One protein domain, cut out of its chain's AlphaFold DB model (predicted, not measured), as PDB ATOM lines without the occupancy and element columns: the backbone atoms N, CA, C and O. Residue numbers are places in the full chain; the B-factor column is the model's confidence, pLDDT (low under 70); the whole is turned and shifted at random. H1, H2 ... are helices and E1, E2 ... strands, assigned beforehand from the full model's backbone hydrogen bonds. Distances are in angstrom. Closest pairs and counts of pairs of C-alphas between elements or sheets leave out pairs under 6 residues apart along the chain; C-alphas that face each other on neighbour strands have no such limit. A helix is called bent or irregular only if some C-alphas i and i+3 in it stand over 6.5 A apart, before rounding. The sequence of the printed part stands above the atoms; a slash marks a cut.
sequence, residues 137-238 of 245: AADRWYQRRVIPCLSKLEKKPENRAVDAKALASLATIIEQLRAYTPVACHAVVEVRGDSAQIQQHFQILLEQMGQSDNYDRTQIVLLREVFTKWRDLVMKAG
ATOM      1  N   ALA A 137     -45.218  -6.301  -9.045       91.69
ATOM      2  CA  ALA A 137     -44.331  -5.499  -8.202       91.69
ATOM      3  C   ALA A 137     -42.977  -5.253  -8.882       91.69
ATOM      4  O   ALA A 137     -42.496  -4.123  -8.853       91.69
ATOM      5  N   ALA A 138     -42.437  -6.248  -9.596       90.38
ATOM      6  CA  ALA A 138     -41.195  -6.113 -10.357       90.38
ATOM      7  C   ALA A 138     -41.266  -5.002 -11.425       90.38
ATOM      8  O   ALA A 138     -40.373  -4.157 -11.485       90.38
ATOM      9  N   ASP A 139     -42.349  -4.921 -12.215       93.19
ATOM     10  CA  ASP A 139     -42.530  -3.816 -13.175       93.19
ATOM     11  C   ASP A 139     -42.675  -2.471 -12.457       93.19
ATOM     12  O   ASP A 139     -41.986  -1.516 -12.801       93.19
ATOM     13  N   ARG A 140     -43.478  -2.385 -11.388       93.81
ATOM     14  CA  ARG A 140     -43.601  -1.137 -10.610       93.81
ATOM     15  C   ARG A 140     -42.257  -0.678 -10.043       93.81
ATOM     16  O   ARG A 140     -41.961   0.518 -10.061       93.81
ATOM     17  N   TRP A 141     -41.443  -1.607  -9.553       93.38
ATOM     18  CA  TRP A 141     -40.095  -1.341  -9.066       93.38
ATOM     19  C   TRP A 141     -39.182  -0.857 -10.198       93.38
ATOM     20  O   TRP A 141     -38.525   0.177 -10.052       93.38
ATOM     21  N   TYR A 142     -39.213  -1.527 -11.354       93.25
ATOM     22  CA  TYR A 142     -38.486  -1.138 -12.565       93.25
ATOM     23  C   TYR A 142     -38.845   0.291 -13.008       93.25
ATOM     24  O   TYR A 142     -37.956   1.135 -13.162       93.25
ATOM     25  N   GLN A 143     -40.139   0.611 -13.102       94.25
ATOM     26  CA  GLN A 143     -40.627   1.947 -13.462       94.25
ATOM     27  C   GLN A 143     -40.181   3.027 -12.466       94.25
ATOM     28  O   GLN A 143     -39.900   4.158 -12.856       94.25
ATOM     29  N   ARG A 144     -40.100   2.702 -11.168       93.75
ATOM     30  CA  ARG A 144     -39.745   3.668 -10.113       93.75
ATOM     31  C   ARG A 144     -38.244   3.853  -9.918       93.75
ATOM     32  O   ARG A 144     -37.827   4.940  -9.527       93.75
ATOM     33  N   ARG A 145     -37.436   2.812 -10.130       92.25
ATOM     34  CA  ARG A 145     -36.002   2.829  -9.787       92.25
ATOM     35  C   ARG A 145     -35.088   2.815 -11.001       92.25
ATOM     36  O   ARG A 145     -34.127   3.580 -11.030       92.25
ATOM     37  N   VAL A 146     -35.400   2.002 -12.004       92.69
ATOM     38  CA  VAL A 146     -34.543   1.825 -13.183       92.69
ATOM     39  C   VAL A 146     -34.786   2.940 -14.193       92.69
ATOM     40  O   VAL A 146     -33.852   3.661 -14.545       92.69
ATOM     41  N   ILE A 147     -36.043   3.147 -14.604       92.69
ATOM     42  CA  ILE A 147     -36.400   4.138 -15.632       92.69
ATOM     43  C   ILE A 147     -35.874   5.544 -15.303       92.69
ATOM     44  O   ILE A 147     -35.220   6.133 -16.167       92.69
ATOM     45  N   PRO A 148     -36.055   6.096 -14.084       91.44
ATOM     46  CA  PRO A 148     -35.575   7.442 -13.790       91.44
ATOM     47  C   PRO A 148     -34.048   7.540 -13.794       91.44
ATOM     48  O   PRO A 148     -33.512   8.597 -14.123       91.44
ATOM     49  N   CYS A 149     -33.343   6.461 -13.437       90.06
ATOM     50  CA  CYS A 149     -31.884   6.417 -13.475       90.06
ATOM     51  C   CYS A 149     -31.375   6.462 -14.923       90.06
ATOM     52  O   CYS A 149     -30.575   7.333 -15.270       90.06
ATOM     53  N   LEU A 150     -31.931   5.607 -15.789       90.44
ATOM     54  CA  LEU A 150     -31.609   5.581 -17.219       90.44
ATOM     55  C   LEU A 150     -31.955   6.910 -17.901       90.44
ATOM     56  O   LEU A 150     -31.143   7.457 -18.638       90.44
ATOM     57  N   SER A 151     -33.113   7.501 -17.600       88.75
ATOM     58  CA  SER A 151     -33.511   8.777 -18.203       88.75
ATOM     59  C   SER A 151     -32.664   9.970 -17.746       88.75
ATOM     60  O   SER A 151     -32.514  10.930 -18.500       88.75
ATOM     61  N   LYS A 152     -32.095   9.948 -16.531       85.81
ATOM     62  CA  LYS A 152     -31.112  10.965 -16.102       85.81
ATOM     63  C   LYS A 152     -29.822  10.865 -16.908       85.81
ATOM     64  O   LYS A 152     -29.249  11.890 -17.266       85.81
ATOM     65  N   LEU A 153     -29.397   9.639 -17.183       83.94
ATOM     66  CA  LEU A 153     -28.236   9.332 -18.000       83.94
ATOM     67  C   LEU A 153     -28.473   9.740 -19.468       83.94
ATOM     68  O   LEU A 153     -27.636  10.431 -20.045       83.94
ATOM     69  N   GLU A 154     -29.625   9.429 -20.062       84.25
ATOM     70  CA  GLU A 154     -29.951   9.793 -21.459       84.25
ATOM     71  C   GLU A 154     -29.959  11.304 -21.711       84.25
ATOM     72  O   GLU A 154     -29.494  11.771 -22.751       84.25
ATOM     73  N   LYS A 155     -30.472  12.085 -20.751       81.88
ATOM     74  CA  LYS A 155     -30.625  13.542 -20.880       81.88
ATOM     75  C   LYS A 155     -29.311  14.318 -20.794       81.88
ATOM     76  O   LYS A 155     -29.322  15.528 -21.030       81.88
ATOM     77  N   LYS A 156     -28.188  13.683 -20.441       74.00
ATOM     78  CA  LYS A 156     -26.900  14.380 -20.432       74.00
ATOM     79  C   LYS A 156     -26.418  14.661 -21.866       74.00
ATOM     80  O   LYS A 156     -26.708  13.879 -22.778       74.00
ATOM     81  N   PRO A 157     -25.719  15.791 -22.091       67.81
ATOM     82  CA  PRO A 157     -25.097  16.067 -23.379       67.81
ATOM     83  C   PRO A 157     -24.055  14.990 -23.691       67.81
ATOM     84  O   PRO A 157     -23.276  14.622 -22.809       67.81
ATOM     85  N   GLU A 158     -24.030  14.528 -24.939       62.69
ATOM     86  CA  GLU A 158     -22.882  13.800 -25.492       62.69
ATOM     87  C   GLU A 158     -21.636  14.690 -25.300       62.69
ATOM     88  O   GLU A 158     -21.724  15.908 -25.467       62.69
ATOM     89  N   ASN A 159     -20.507  14.112 -24.875       60.62
ATOM     90  CA  ASN A 159     -19.239  14.796 -24.530       60.62
ATOM     91  C   ASN A 159     -19.112  15.381 -23.108       60.62
ATOM     92  O   ASN A 159     -18.221  16.192 -22.852       60.62
ATOM     93  N   ARG A 160     -19.965  14.994 -22.151       65.50
ATOM     94  CA  ARG A 160     -19.685  15.211 -20.717       65.50
ATOM     95  C   ARG A 160     -19.297  13.904 -20.037       65.50
ATOM     96  O   ARG A 160     -19.849  12.859 -20.365       65.50
ATOM     97  N   ALA A 161     -18.413  14.008 -19.042       66.69
ATOM     98  CA  ALA A 161     -18.054  12.892 -18.175       66.69
ATOM     99  C   ALA A 161     -19.314  12.209 -17.619       66.69
ATOM    100  O   ALA A 161     -20.282  12.877 -17.214       66.69
ATOM    101  N   VAL A 162     -19.292  10.876 -17.620       69.31
ATOM    102  CA  VAL A 162     -20.420  10.065 -17.167       69.31
ATOM    103  C   VAL A 162     -20.732  10.385 -15.707       69.31
ATOM    104  O   VAL A 162     -19.852  10.665 -14.894       69.31
ATOM    105  N   ASP A 163     -22.020  10.393 -15.365       78.00
ATOM    106  CA  ASP A 163     -22.441  10.623 -13.990       78.00
ATOM    107  C   ASP A 163     -22.041   9.441 -13.099       78.00
ATOM    108  O   ASP A 163     -22.775   8.456 -13.001       78.00
ATOM    109  N   ALA A 164     -20.894   9.553 -12.430       81.38
ATOM    110  CA  ALA A 164     -20.389   8.519 -11.530       81.38
ATOM    111  C   ALA A 164     -21.424   8.112 -10.464       81.38
ATOM    112  O   ALA A 164     -21.520   6.940 -10.103       81.38
ATOM    113  N   LYS A 165     -22.265   9.048  -9.999       85.12
ATOM    114  CA  LYS A 165     -23.320   8.756  -9.019       85.12
ATOM    115  C   LYS A 165     -24.461   7.952  -9.639       85.12
ATOM    116  O   LYS A 165     -24.990   7.045  -8.991       85.12
ATOM    117  N   ALA A 166     -24.861   8.266 -10.870       83.81
ATOM    118  CA  ALA A 166     -25.886   7.492 -11.567       83.81
ATOM    119  C   ALA A 166     -25.378   6.090 -11.946       83.81
ATOM    120  O   ALA A 166     -26.112   5.122 -11.757       83.81
ATOM    121  N   LEU A 167     -24.118   5.959 -12.376       86.19
ATOM    122  CA  LEU A 167     -23.486   4.656 -12.616       86.19
ATOM    123  C   LEU A 167     -23.405   3.807 -11.344       86.19
ATOM    124  O   LEU A 167     -23.840   2.660 -11.353       86.19
ATOM    125  N   ALA A 168     -22.950   4.377 -10.224       87.94
ATOM    126  CA  ALA A 168     -22.940   3.674  -8.938       87.94
ATOM    127  C   ALA A 168     -24.355   3.249  -8.496       87.94
ATOM    128  O   ALA A 168     -24.550   2.171  -7.927       87.94
ATOM    129  N   SER A 169     -25.367   4.070  -8.803       90.94
ATOM    130  CA  SER A 169     -26.769   3.732  -8.542       90.94
ATOM    131  C   SER A 169     -27.244   2.557  -9.403       90.94
ATOM    132  O   SER A 169     -27.953   1.691  -8.895       90.94
ATOM    133  N   LEU A 170     -26.844   2.496 -10.680       91.50
ATOM    134  CA  LEU A 170     -27.137   1.363 -11.563       91.50
ATOM    135  C   LEU A 170     -26.437   0.082 -11.108       91.50
ATOM    136  O   LEU A 170     -27.085  -0.958 -11.060       91.50
ATOM    137  N   ALA A 171     -25.163   0.159 -10.723       92.00
ATOM    138  CA  ALA A 171     -24.435  -0.983 -10.175       92.00
ATOM    139  C   ALA A 171     -25.143  -1.544  -8.930       92.00
ATOM    140  O   ALA A 171     -25.417  -2.736  -8.853       92.00
ATOM    141  N   THR A 172     -25.561  -0.666  -8.011       94.12
ATOM    142  CA  THR A 172     -26.341  -1.063  -6.823       94.12
ATOM    143  C   THR A 172     -27.671  -1.722  -7.198       94.12
ATOM    144  O   THR A 172     -28.074  -2.709  -6.589       94.12
ATOM    145  N   ILE A 173     -28.370  -1.177  -8.199       94.19
ATOM    146  CA  ILE A 173     -29.610  -1.755  -8.730       94.19
ATOM    147  C   ILE A 173     -29.351  -3.166  -9.267       94.19
ATOM    148  O   ILE A 173     -30.085  -4.079  -8.909       94.19
ATOM    149  N   ILE A 174     -28.309  -3.355 -10.076       94.50
ATOM    150  CA  ILE A 174     -27.971  -4.643 -10.699       94.50
ATOM    151  C   ILE A 174     -27.603  -5.692  -9.645       94.50
ATOM    152  O   ILE A 174     -28.069  -6.823  -9.741       94.50
ATOM    153  N   GLU A 175     -26.858  -5.318  -8.605       93.44
ATOM    154  CA  GLU A 175     -26.566  -6.220  -7.484       93.44
ATOM    155  C   GLU A 175     -27.841  -6.672  -6.755       93.44
ATOM    156  O   GLU A 175     -28.002  -7.854  -6.451       93.44
ATOM    157  N   GLN A 176     -28.805  -5.767  -6.550       92.94
ATOM    158  CA  GLN A 176     -30.110  -6.140  -5.990       92.94
ATOM    159  C   GLN A 176     -30.864  -7.114  -6.904       92.94
ATOM    160  O   GLN A 176     -31.459  -8.073  -6.412       92.94
ATOM    161  N   LEU A 177     -30.812  -6.917  -8.226       93.75
ATOM    162  CA  LEU A 177     -31.436  -7.844  -9.174       93.75
ATOM    163  C   LEU A 177     -30.799  -9.233  -9.119       93.75
ATOM    164  O   LEU A 177     -31.520 -10.229  -9.103       93.75
ATOM    165  N   ARG A 178     -29.468  -9.314  -9.030       92.44
ATOM    166  CA  ARG A 178     -28.747 -10.590  -8.904       92.44
ATOM    167  C   ARG A 178     -29.147 -11.344  -7.638       92.44
ATOM    168  O   ARG A 178     -29.335 -12.556  -7.689       92.44
ATOM    169  N   ALA A 179     -29.318 -10.626  -6.529       91.44
ATOM    170  CA  ALA A 179     -29.724 -11.218  -5.258       91.44
ATOM    171  C   ALA A 179     -31.181 -11.707  -5.262       91.44
ATOM    172  O   ALA A 179     -31.473 -12.772  -4.723       91.44
ATOM    173  N   TYR A 180     -32.102 -10.939  -5.851       91.69
ATOM    174  CA  TYR A 180     -33.539 -11.239  -5.791       91.69
ATOM    175  C   TYR A 180     -34.046 -12.110  -6.938       91.69
ATOM    176  O   TYR A 180     -35.078 -12.763  -6.794       91.69
ATOM    177  N   THR A 181     -33.352 -12.101  -8.076       92.75
ATOM    178  CA  THR A 181     -33.768 -12.794  -9.305       92.75
ATOM    179  C   THR A 181     -32.601 -13.532  -9.974       92.75
ATOM    180  O   THR A 181     -32.250 -13.238 -11.123       92.75
ATOM    181  N   PRO A 182     -31.937 -14.458  -9.259       91.25
ATOM    182  CA  PRO A 182     -30.773 -15.160  -9.782       91.25
ATOM    183  C   PRO A 182     -31.071 -15.937 -11.069       91.25
ATOM    184  O   PRO A 182     -30.245 -15.920 -11.976       91.25
ATOM    185  N   VAL A 183     -32.229 -16.584 -11.207       90.06
ATOM    186  CA  VAL A 183     -32.583 -17.369 -12.399       90.06
ATOM    187  C   VAL A 183     -32.699 -16.461 -13.623       90.06
ATOM    188  O   VAL A 183     -32.056 -16.731 -14.638       90.06
ATOM    189  N   ALA A 184     -33.429 -15.348 -13.531       93.19
ATOM    190  CA  ALA A 184     -33.527 -14.371 -14.612       93.19
ATOM    191  C   ALA A 184     -32.165 -13.749 -14.949       93.19
ATOM    192  O   ALA A 184     -31.855 -13.560 -16.122       93.19
ATOM    193  N   CYS A 185     -31.311 -13.472 -13.960       94.75
ATOM    194  CA  CYS A 185     -29.967 -12.943 -14.214       94.75
ATOM    195  C   CYS A 185     -29.047 -13.922 -14.967       94.75
ATOM    196  O   CYS A 185     -28.164 -13.471 -15.701       94.75
ATOM    197  N   HIS A 186     -29.263 -15.233 -14.827       94.75
ATOM    198  CA  HIS A 186     -28.522 -16.276 -15.548       94.75
ATOM    199  C   HIS A 186     -29.178 -16.690 -16.872       94.75
ATOM    200  O   HIS A 186     -28.592 -17.474 -17.621       94.75
ATOM    201  N   ALA A 187     -30.368 -16.171 -17.187       93.69
ATOM    202  CA  ALA A 187     -31.023 -16.438 -18.456       93.69
ATOM    203  C   ALA A 187     -30.212 -15.842 -19.615       93.69
ATOM    204  O   ALA A 187     -29.793 -14.681 -19.570       93.69
ATOM    205  N   VAL A 188     -30.008 -16.652 -20.654       95.19
ATOM    206  CA  VAL A 188     -29.357 -16.227 -21.894       95.19
ATOM    207  C   VAL A 188     -30.377 -15.487 -22.747       95.19
ATOM    208  O   VAL A 188     -31.458 -16.007 -23.026       95.19
ATOM    209  N   VAL A 189     -30.032 -14.268 -23.148       94.94
ATOM    210  CA  VAL A 189     -30.868 -13.424 -23.998       94.94
ATOM    211  C   VAL A 189     -30.037 -12.810 -25.113       94.94
ATOM    212  O   VAL A 189     -28.891 -12.404 -24.910       94.94
ATOM    213  N   GLU A 190     -30.650 -12.700 -26.287       95.06
ATOM    214  CA  GLU A 190     -30.071 -11.972 -27.409       95.06
ATOM    215  C   GLU A 190     -30.419 -10.482 -27.305       95.06
ATOM    216  O   GLU A 190     -31.597 -10.126 -27.183       95.06
ATOM    217  N   VAL A 191     -29.406  -9.618 -27.355       92.75
ATOM    218  CA  VAL A 191     -29.526  -8.154 -27.385       92.75
ATOM    219  C   VAL A 191     -28.694  -7.654 -28.562       92.75
ATOM    220  O   VAL A 191     -27.476  -7.793 -28.570       92.75
ATOM    221  N   ARG A 192     -29.357  -7.101 -29.584       88.44
ATOM    222  CA  ARG A 192     -28.730  -6.634 -30.840       88.44
ATOM    223  C   ARG A 192     -27.736  -7.622 -31.482       88.44
ATOM    224  O   ARG A 192     -26.683  -7.210 -31.962       88.44
ATOM    225  N   GLY A 193     -28.086  -8.907 -31.521       89.19
ATOM    226  CA  GLY A 193     -27.262  -9.951 -32.134       89.19
ATOM    227  C   GLY A 193     -26.206 -10.566 -31.212       89.19
ATOM    228  O   GLY A 193     -25.543 -11.512 -31.629       89.19
ATOM    229  N   ASP A 194     -26.059 -10.077 -29.976       92.25
ATOM    230  CA  ASP A 194     -25.178 -10.678 -28.973       92.25
ATOM    231  C   ASP A 194     -25.974 -11.519 -27.969       92.25
ATOM    232  O   ASP A 194     -26.902 -11.026 -27.318       92.25
ATOM    233  N   SER A 195     -25.620 -12.799 -27.857       95.56
ATOM    234  CA  SER A 195     -26.291 -13.774 -26.998       95.56
ATOM    235  C   SER A 195     -25.433 -14.066 -25.778       95.56
ATOM    236  O   SER A 195     -24.404 -14.736 -25.862       95.56
ATOM    237  N   ALA A 196     -25.873 -13.565 -24.630       95.62
ATOM    238  CA  ALA A 196     -25.168 -13.704 -23.365       95.62
ATOM    239  C   ALA A 196     -26.161 -13.740 -22.201       95.62
ATOM    240  O   ALA A 196     -27.357 -13.473 -22.359       95.62
ATOM    241  N   GLN A 197     -25.676 -14.079 -21.007       97.06
ATOM    242  CA  GLN A 197     -26.501 -13.994 -19.804       97.06
ATOM    243  C   GLN A 197     -26.832 -12.532 -19.486       97.06
ATOM    244  O   GLN A 197     -25.989 -11.650 -19.658       97.06
ATOM    245  N   ILE A 198     -28.017 -12.266 -18.930       96.69
ATOM    246  CA  ILE A 198     -28.408 -10.912 -18.491       96.69
ATOM    247  C   ILE A 198     -27.342 -10.271 -17.590       96.69
ATOM    248  O   ILE A 198     -27.000  -9.101 -17.762       96.69
ATOM    249  N   GLN A 199     -26.772 -11.031 -16.651       95.94
ATOM    250  CA  GLN A 199     -25.727 -10.511 -15.766       95.94
ATOM    251  C   GLN A 199     -24.435 -10.113 -16.490       95.94
ATOM    252  O   GLN A 199     -23.767  -9.183 -16.034       95.94
ATOM    253  N   GLN A 200     -24.096 -10.801 -17.586       95.75
ATOM    254  CA  GLN A 200     -22.916 -10.518 -18.407       95.75
ATOM    255  C   GLN A 200     -23.151  -9.257 -19.234       95.75
ATOM    256  O   GLN A 200     -22.312  -8.362 -19.214       95.75
ATOM    257  N   HIS A 201     -24.331  -9.134 -19.852       96.44
ATOM    258  CA  HIS A 201     -24.758  -7.905 -20.527       96.44
ATOM    259  C   HIS A 201     -24.650  -6.691 -19.599       96.44
ATOM    260  O   HIS A 201     -24.061  -5.676 -19.963       96.44
ATOM    261  N   PHE A 202     -25.156  -6.801 -18.366       95.75
ATOM    262  CA  PHE A 202     -25.032  -5.729 -17.376       95.75
ATOM    263  C   PHE A 202     -23.582  -5.381 -17.038       95.75
ATOM    264  O   PHE A 202     -23.247  -4.200 -16.961       95.75
ATOM    265  N   GLN A 203     -22.736  -6.389 -16.827       93.62
ATOM    266  CA  GLN A 203     -21.335  -6.179 -16.477       93.62
ATOM    267  C   GLN A 203     -20.578  -5.466 -17.603       93.62
ATOM    268  O   GLN A 203     -19.981  -4.421 -17.361       93.62
ATOM    269  N   ILE A 204     -20.668  -5.986 -18.830       92.62
ATOM    270  CA  ILE A 204     -19.974  -5.439 -20.001       92.62
ATOM    271  C   ILE A 204     -20.400  -3.988 -20.241       92.62
ATOM    272  O   ILE A 204     -19.552  -3.114 -20.408       92.62
ATOM    273  N   LEU A 205     -21.706  -3.704 -20.203       92.00
ATOM    274  CA  LEU A 205     -22.216  -2.350 -20.433       92.00
ATOM    275  C   LEU A 205     -21.773  -1.369 -19.340       92.00
ATOM    276  O   LEU A 205     -21.399  -0.242 -19.656       92.00
ATOM    277  N   LEU A 206     -21.774  -1.775 -18.064       90.06
ATOM    278  CA  LEU A 206     -21.288  -0.916 -16.979       90.06
ATOM    279  C   LEU A 206     -19.782  -0.647 -17.077       90.06
ATOM    280  O   LEU A 206     -19.360   0.486 -16.849       90.06
ATOM    281  N   GLU A 207     -18.981  -1.657 -17.421       88.81
ATOM    282  CA  GLU A 207     -17.534  -1.510 -17.611       88.81
ATOM    283  C   GLU A 207     -17.226  -0.558 -18.775       88.81
ATOM    284  O   GLU A 207     -16.444   0.379 -18.611       88.81
ATOM    285  N   GLN A 208     -17.907  -0.720 -19.912       87.94
ATOM    286  CA  GLN A 208     -17.763   0.163 -21.073       87.94
ATOM    287  C   GLN A 208     -18.144   1.615 -20.754       87.94
ATOM    288  O   GLN A 208     -17.440   2.544 -21.150       87.94
ATOM    289  N   MET A 209     -19.228   1.825 -19.999       85.31
ATOM    290  CA  MET A 209     -19.635   3.163 -19.557       85.31
ATOM    291  C   MET A 209     -18.670   3.772 -18.527       85.31
ATOM    292  O   MET A 209     -18.607   4.993 -18.408       85.31
ATOM    293  N   GLY A 210     -17.957   2.946 -17.755       81.12
ATOM    294  CA  GLY A 210     -17.001   3.389 -16.737       81.12
ATOM    295  C   GLY A 210     -15.601   3.699 -17.275       81.12
ATOM    296  O   GLY A 210     -14.901   4.516 -16.683       81.12
ATOM    297  N   GLN A 211     -15.196   3.060 -18.376       78.56
ATOM    298  CA  GLN A 211     -13.868   3.217 -18.989       78.56
ATOM    299  C   GLN A 211     -13.820   4.275 -20.097       78.56
ATOM    300  O   GLN A 211     -12.737   4.723 -20.463       78.56
ATOM    301  N   SER A 212     -14.966   4.651 -20.666       65.62
ATOM    302  CA  SER A 212     -14.991   5.556 -21.811       65.62
ATOM    303  C   SER A 212     -14.872   7.023 -21.389       65.62
ATOM    304  O   SER A 212     -15.736   7.549 -20.686       65.62
ATOM    305  N   ASP A 213     -13.845   7.711 -21.900       63.00
ATOM    306  CA  ASP A 213     -13.687   9.170 -21.774       63.00
ATOM    307  C   ASP A 213     -14.855   9.936 -22.427       63.00
ATOM    308  O   ASP A 213     -15.172  11.062 -22.037       63.00
ATOM    309  N   ASN A 214     -15.532   9.299 -23.393       62.66
ATOM    310  CA  ASN A 214     -16.710   9.823 -24.075       62.66
ATOM    311  C   ASN A 214     -17.929   8.922 -23.874       62.66
ATOM    312  O   ASN A 214     -17.918   7.721 -24.130       62.66
ATOM    313  N   TYR A 215     -19.021   9.539 -23.459       67.56
ATOM    314  CA  TYR A 215     -20.285   8.871 -23.209       67.56
ATOM    315  C   TYR A 215     -21.016   8.482 -24.505       67.56
ATOM    316  O   TYR A 215     -21.431   9.368 -25.253       67.56
ATOM    317  N   ASP A 216     -21.228   7.182 -24.745       76.38
ATOM    318  CA  ASP A 216     -22.018   6.682 -25.877       76.38
ATOM    319  C   ASP A 216     -23.463   6.384 -25.449       76.38
ATOM    320  O   ASP A 216     -23.742   5.476 -24.659       76.38
ATOM    321  N   ARG A 217     -24.424   7.127 -26.014       81.00
ATOM    322  CA  ARG A 217     -25.855   6.915 -25.748       81.00
ATOM    323  C   ARG A 217     -26.339   5.520 -26.136       81.00
ATOM    324  O   ARG A 217     -27.317   5.044 -25.555       81.00
ATOM    325  N   THR A 218     -25.661   4.847 -27.062       86.19
ATOM    326  CA  THR A 218     -25.979   3.475 -27.476       86.19
ATOM    327  C   THR A 218     -25.935   2.509 -26.294       86.19
ATOM    328  O   THR A 218     -26.813   1.656 -26.180       86.19
ATOM    329  N   GLN A 219     -24.998   2.696 -25.358       87.62
ATOM    330  CA  GLN A 219     -24.854   1.851 -24.167       87.62
ATOM    331  C   GLN A 219     -26.081   1.934 -23.251       87.62
ATOM    332  O   GLN A 219     -26.523   0.926 -22.706       87.62
ATOM    333  N   ILE A 220     -26.700   3.112 -23.127       88.69
ATOM    334  CA  ILE A 220     -27.908   3.285 -22.305       88.69
ATOM    335  C   ILE A 220     -29.112   2.614 -22.957       88.69
ATOM    336  O   ILE A 220     -29.941   2.023 -22.266       88.69
ATOM    337  N   VAL A 221     -29.219   2.713 -24.286       90.12
ATOM    338  CA  VAL A 221     -30.292   2.063 -25.046       90.12
ATOM    339  C   VAL A 221     -30.185   0.547 -24.898       90.12
ATOM    340  O   VAL A 221     -31.188  -0.105 -24.616       90.12
ATOM    341  N   LEU A 222     -28.970   0.003 -25.005       92.62
ATOM    342  CA  LEU A 222     -28.694  -1.410 -24.746       92.62
ATOM    343  C   LEU A 222     -29.049  -1.791 -23.308       92.62
ATOM    344  O   LEU A 222     -29.775  -2.754 -23.081       92.62
ATOM    345  N   LEU A 223     -28.626  -0.993 -22.328       93.56
ATOM    346  CA  LEU A 223     -28.908  -1.256 -20.922       93.56
ATOM    347  C   LEU A 223     -30.417  -1.264 -20.633       93.56
ATOM    348  O   LEU A 223     -30.919  -2.130 -19.917       93.56
ATOM    349  N   ARG A 224     -31.163  -0.330 -21.234       94.44
ATOM    350  CA  ARG A 224     -32.628  -0.279 -21.175       94.44
ATOM    351  C   ARG A 224     -33.257  -1.546 -21.753       94.44
ATOM    352  O   ARG A 224     -34.200  -2.066 -21.155       94.44
ATOM    353  N   GLU A 225     -32.748  -2.039 -22.877       95.44
ATOM    354  CA  GLU A 225     -33.208  -3.281 -23.503       95.44
ATOM    355  C   GLU A 225     -32.954  -4.495 -22.595       95.44
ATOM    356  O   GLU A 225     -33.878  -5.269 -22.342       95.44
ATOM    357  N   VAL A 226     -31.756  -4.604 -22.010       96.62
ATOM    358  CA  VAL A 226     -31.397  -5.681 -21.069       96.62
ATOM    359  C   VAL A 226     -32.312  -5.666 -19.844       96.62
ATOM    360  O   VAL A 226     -32.879  -6.700 -19.491       96.62
ATOM    361  N   PHE A 227     -32.538  -4.502 -19.219       96.50
ATOM    362  CA  PHE A 227     -33.471  -4.414 -18.091       96.50
ATOM    363  C   PHE A 227     -34.917  -4.751 -18.484       96.50
ATOM    364  O   PHE A 227     -35.658  -5.295 -17.667       96.50
ATOM    365  N   THR A 228     -35.334  -4.427 -19.709       95.19
ATOM    366  CA  THR A 228     -36.679  -4.764 -20.203       95.19
ATOM    367  C   THR A 228     -36.833  -6.279 -20.330       95.19
ATOM    368  O   THR A 228     -37.779  -6.841 -19.786       95.19
ATOM    369  N   LYS A 229     -35.851  -6.953 -20.943       95.50
ATOM    370  CA  LYS A 229     -35.817  -8.421 -21.043       95.50
ATOM    371  C   LYS A 229     -35.792  -9.084 -19.666       95.50
ATOM    372  O   LYS A 229     -36.539 -10.031 -19.436       95.50
ATOM    373  N   TRP A 230     -34.989  -8.560 -18.736       96.06
ATOM    374  CA  TRP A 230     -34.977  -9.011 -17.342       96.06
ATOM    375  C   TRP A 230     -36.366  -8.914 -16.702       96.06
ATOM    376  O   TRP A 230     -36.868  -9.907 -16.179       96.06
ATOM    377  N   ARG A 231     -37.011  -7.746 -16.783       94.75
ATOM    378  CA  ARG A 231     -38.344  -7.522 -16.212       94.75
ATOM    379  C   ARG A 231     -39.349  -8.529 -16.764       94.75
ATOM    380  O   ARG A 231     -40.100  -9.122 -15.994       94.75
ATOM    381  N   ASP A 232     -39.361  -8.714 -18.080       92.25
ATOM    382  CA  ASP A 232     -40.316  -9.598 -18.749       92.25
ATOM    383  C   ASP A 232     -40.125 -11.056 -18.308       92.25
ATOM    384  O   ASP A 232     -41.104 -11.740 -18.008       92.25
ATOM    385  N   LEU A 233     -38.874 -11.511 -18.173       92.38
ATOM    386  CA  LEU A 233     -38.555 -12.841 -17.648       92.38
ATOM    387  C   LEU A 233     -39.003 -13.016 -16.195       92.38
ATOM    388  O   LEU A 233     -39.656 -14.008 -15.877       92.38
ATOM    389  N   VAL A 234     -38.700 -12.045 -15.330       92.69
ATOM    390  CA  VAL A 234     -39.077 -12.080 -13.910       92.69
ATOM    391  C   VAL A 234     -40.591 -12.133 -13.746       92.69
ATOM    392  O   VAL A 234     -41.099 -12.970 -13.002       92.69
ATOM    393  N   MET A 235     -41.327 -11.293 -14.477       90.81
ATOM    394  CA  MET A 235     -42.790 -11.293 -14.440       90.81
ATOM    395  C   MET A 235     -43.382 -12.600 -14.967       90.81
ATOM    396  O   MET A 235     -44.324 -13.126 -14.374       90.81
ATOM    397  N   LYS A 236     -42.832 -13.129 -16.066       87.62
ATOM    398  CA  LYS A 236     -43.303 -14.372 -16.681       87.62
ATOM    399  C   LYS A 236     -43.075 -15.578 -15.774       87.62
ATOM    400  O   LYS A 236     -43.959 -16.423 -15.684       87.62
ATOM    401  N   ALA A 237     -41.923 -15.635 -15.106       87.69
ATOM    402  CA  ALA A 237     -41.546 -16.718 -14.200       87.69
ATOM    403  C   ALA A 237     -42.119 -16.559 -12.778       87.69
ATOM    404  O   ALA A 237     -42.187 -17.535 -12.032       87.69
ATOM    405  N   GLY A 238     -42.520 -15.343 -12.393       88.38
ATOM    406  CA  GLY A 238     -42.902 -15.007 -11.019       88.38
ATOM    407  C   GLY A 238     -41.729 -15.062 -10.040       88.38
ATOM    408  O   GLY A 238     -41.923 -15.379  -8.866       88.38
TER     409      GLY A 238
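Overview. This is residues 137 to 238 of the 245 residues of an uncharacterized protein of Cyanobacteria bacterium UBA11371 (UniProt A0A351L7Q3). Four helices, H1, H2, H4 and H5, lie side by side as an up-and-down bundle, each running against the one before it in the chain; they make a ring of four, in which H1 meets H2 and H5, and H4 meets H2 and H5. The bundle gives the domain its length; between H2 and H4 the short helix H3 packs at one end on H4 and H5, and the small hairpin of E1 and E2 follows it, with E1 beside H5 and the beginning of H4. The printed part has 102 residues, with five named helices and two named strands in the order H1 H2 H3 E1 E2 H4 H5. The class is mostly helix, and the one sheet has the order E1 - E2 and is antiparallel. The whole is compact, with a radius of gyration of the C-alphas of 13.1 A and spans of 40, 28 and 19 A.

Along the chain. H1 is residues 137 to 154, from C-alpha 137 at (-44.331, -5.499, -8.202), and measures 24.8 A. It has a kink of 31 degrees near residue 148 and is neither bent nor irregular, but only just: C-alphas 144 and 147 are 6.5 A apart. H2, residues 164 to 180, measures 24.4 A and begins with C-alpha 164 at (-20.389, 8.519, -11.530). H3 is residues 182 to 186, 6.3 A long. The strands E1, residues 188 to 191, and E2, residues 194 to 197, are 9.8 A each. H4, residues 198 to 211, measures 20.3 A. H5, residues 217 to 237, is the longest helix at 30.6 A and ends with C-alpha 237 at (-41.546, -16.718, -14.200).

Arrangement. In the bundle, H1 and H2 form a helical hairpin at a shallow tilt of 22 degrees, opposite ways. They touch with residues 145 to 153 of H1 and 166 to 173 of H2 alone; their closest C-alphas are those of Cys 149 and Ala 166, 6.4 A apart. H1 also touches H5, opposite ways at a shallow tilt of 2 degrees, and the closest C-alphas, of Asp 139 and Arg 231, are 6.4 A apart. H2 touches H4 at a shallow tilt of 15 degrees, opposite ways, with the C-alphas of Ile 174 and Phe 202 closest at 7.4 A. H4 and H5 form another helical hairpin, at a shallow tilt of 21 degrees; the C-alphas of Leu 205 and Gln 219 are closest, 6.2 A apart. H2 and H5 are near each other, while H1 and H4 are apart. H3 touches residues 198 to 199 of H4, where the closest C-alphas, of Cys 185 and Ile 198, are 5.0 A apart. It also touches residues 230 to 234 of H5, with the C-alphas of Ala 184 and Val 234 closest at 6.0 A. E1 and E2 form an antiparallel hairpin with 145 degrees between their directions; N 189 and O 196 are 2.9 A apart and N 194 and O 191 are 3.0 A apart, both within hydrogen-bond range. The closest C-alphas of E1 and H5 are those of Val 191 and Val 226, 7.0 A apart, while E2 and H5 are apart. Every O i to N i+4 pair is within hydrogen-bond range in H2, H3, H4 and H5; in H1 it is 11 of 14.

Size, cuts and confidence. The two C-alphas farthest apart are those of Asn 159 and Gly 238, at 40.4 A. The first and last printed C-alphas, of Ala 137 and Gly 238, are 10.0 A apart. The printed part has no cut. The link from H1 to H2, nine residues, is short, and the other links are tight. The mean pLDDT of the printed part is 88.3; residues 157 to 162, between H1 and H2, and 212 to 215, between H4 and H5, are under 70.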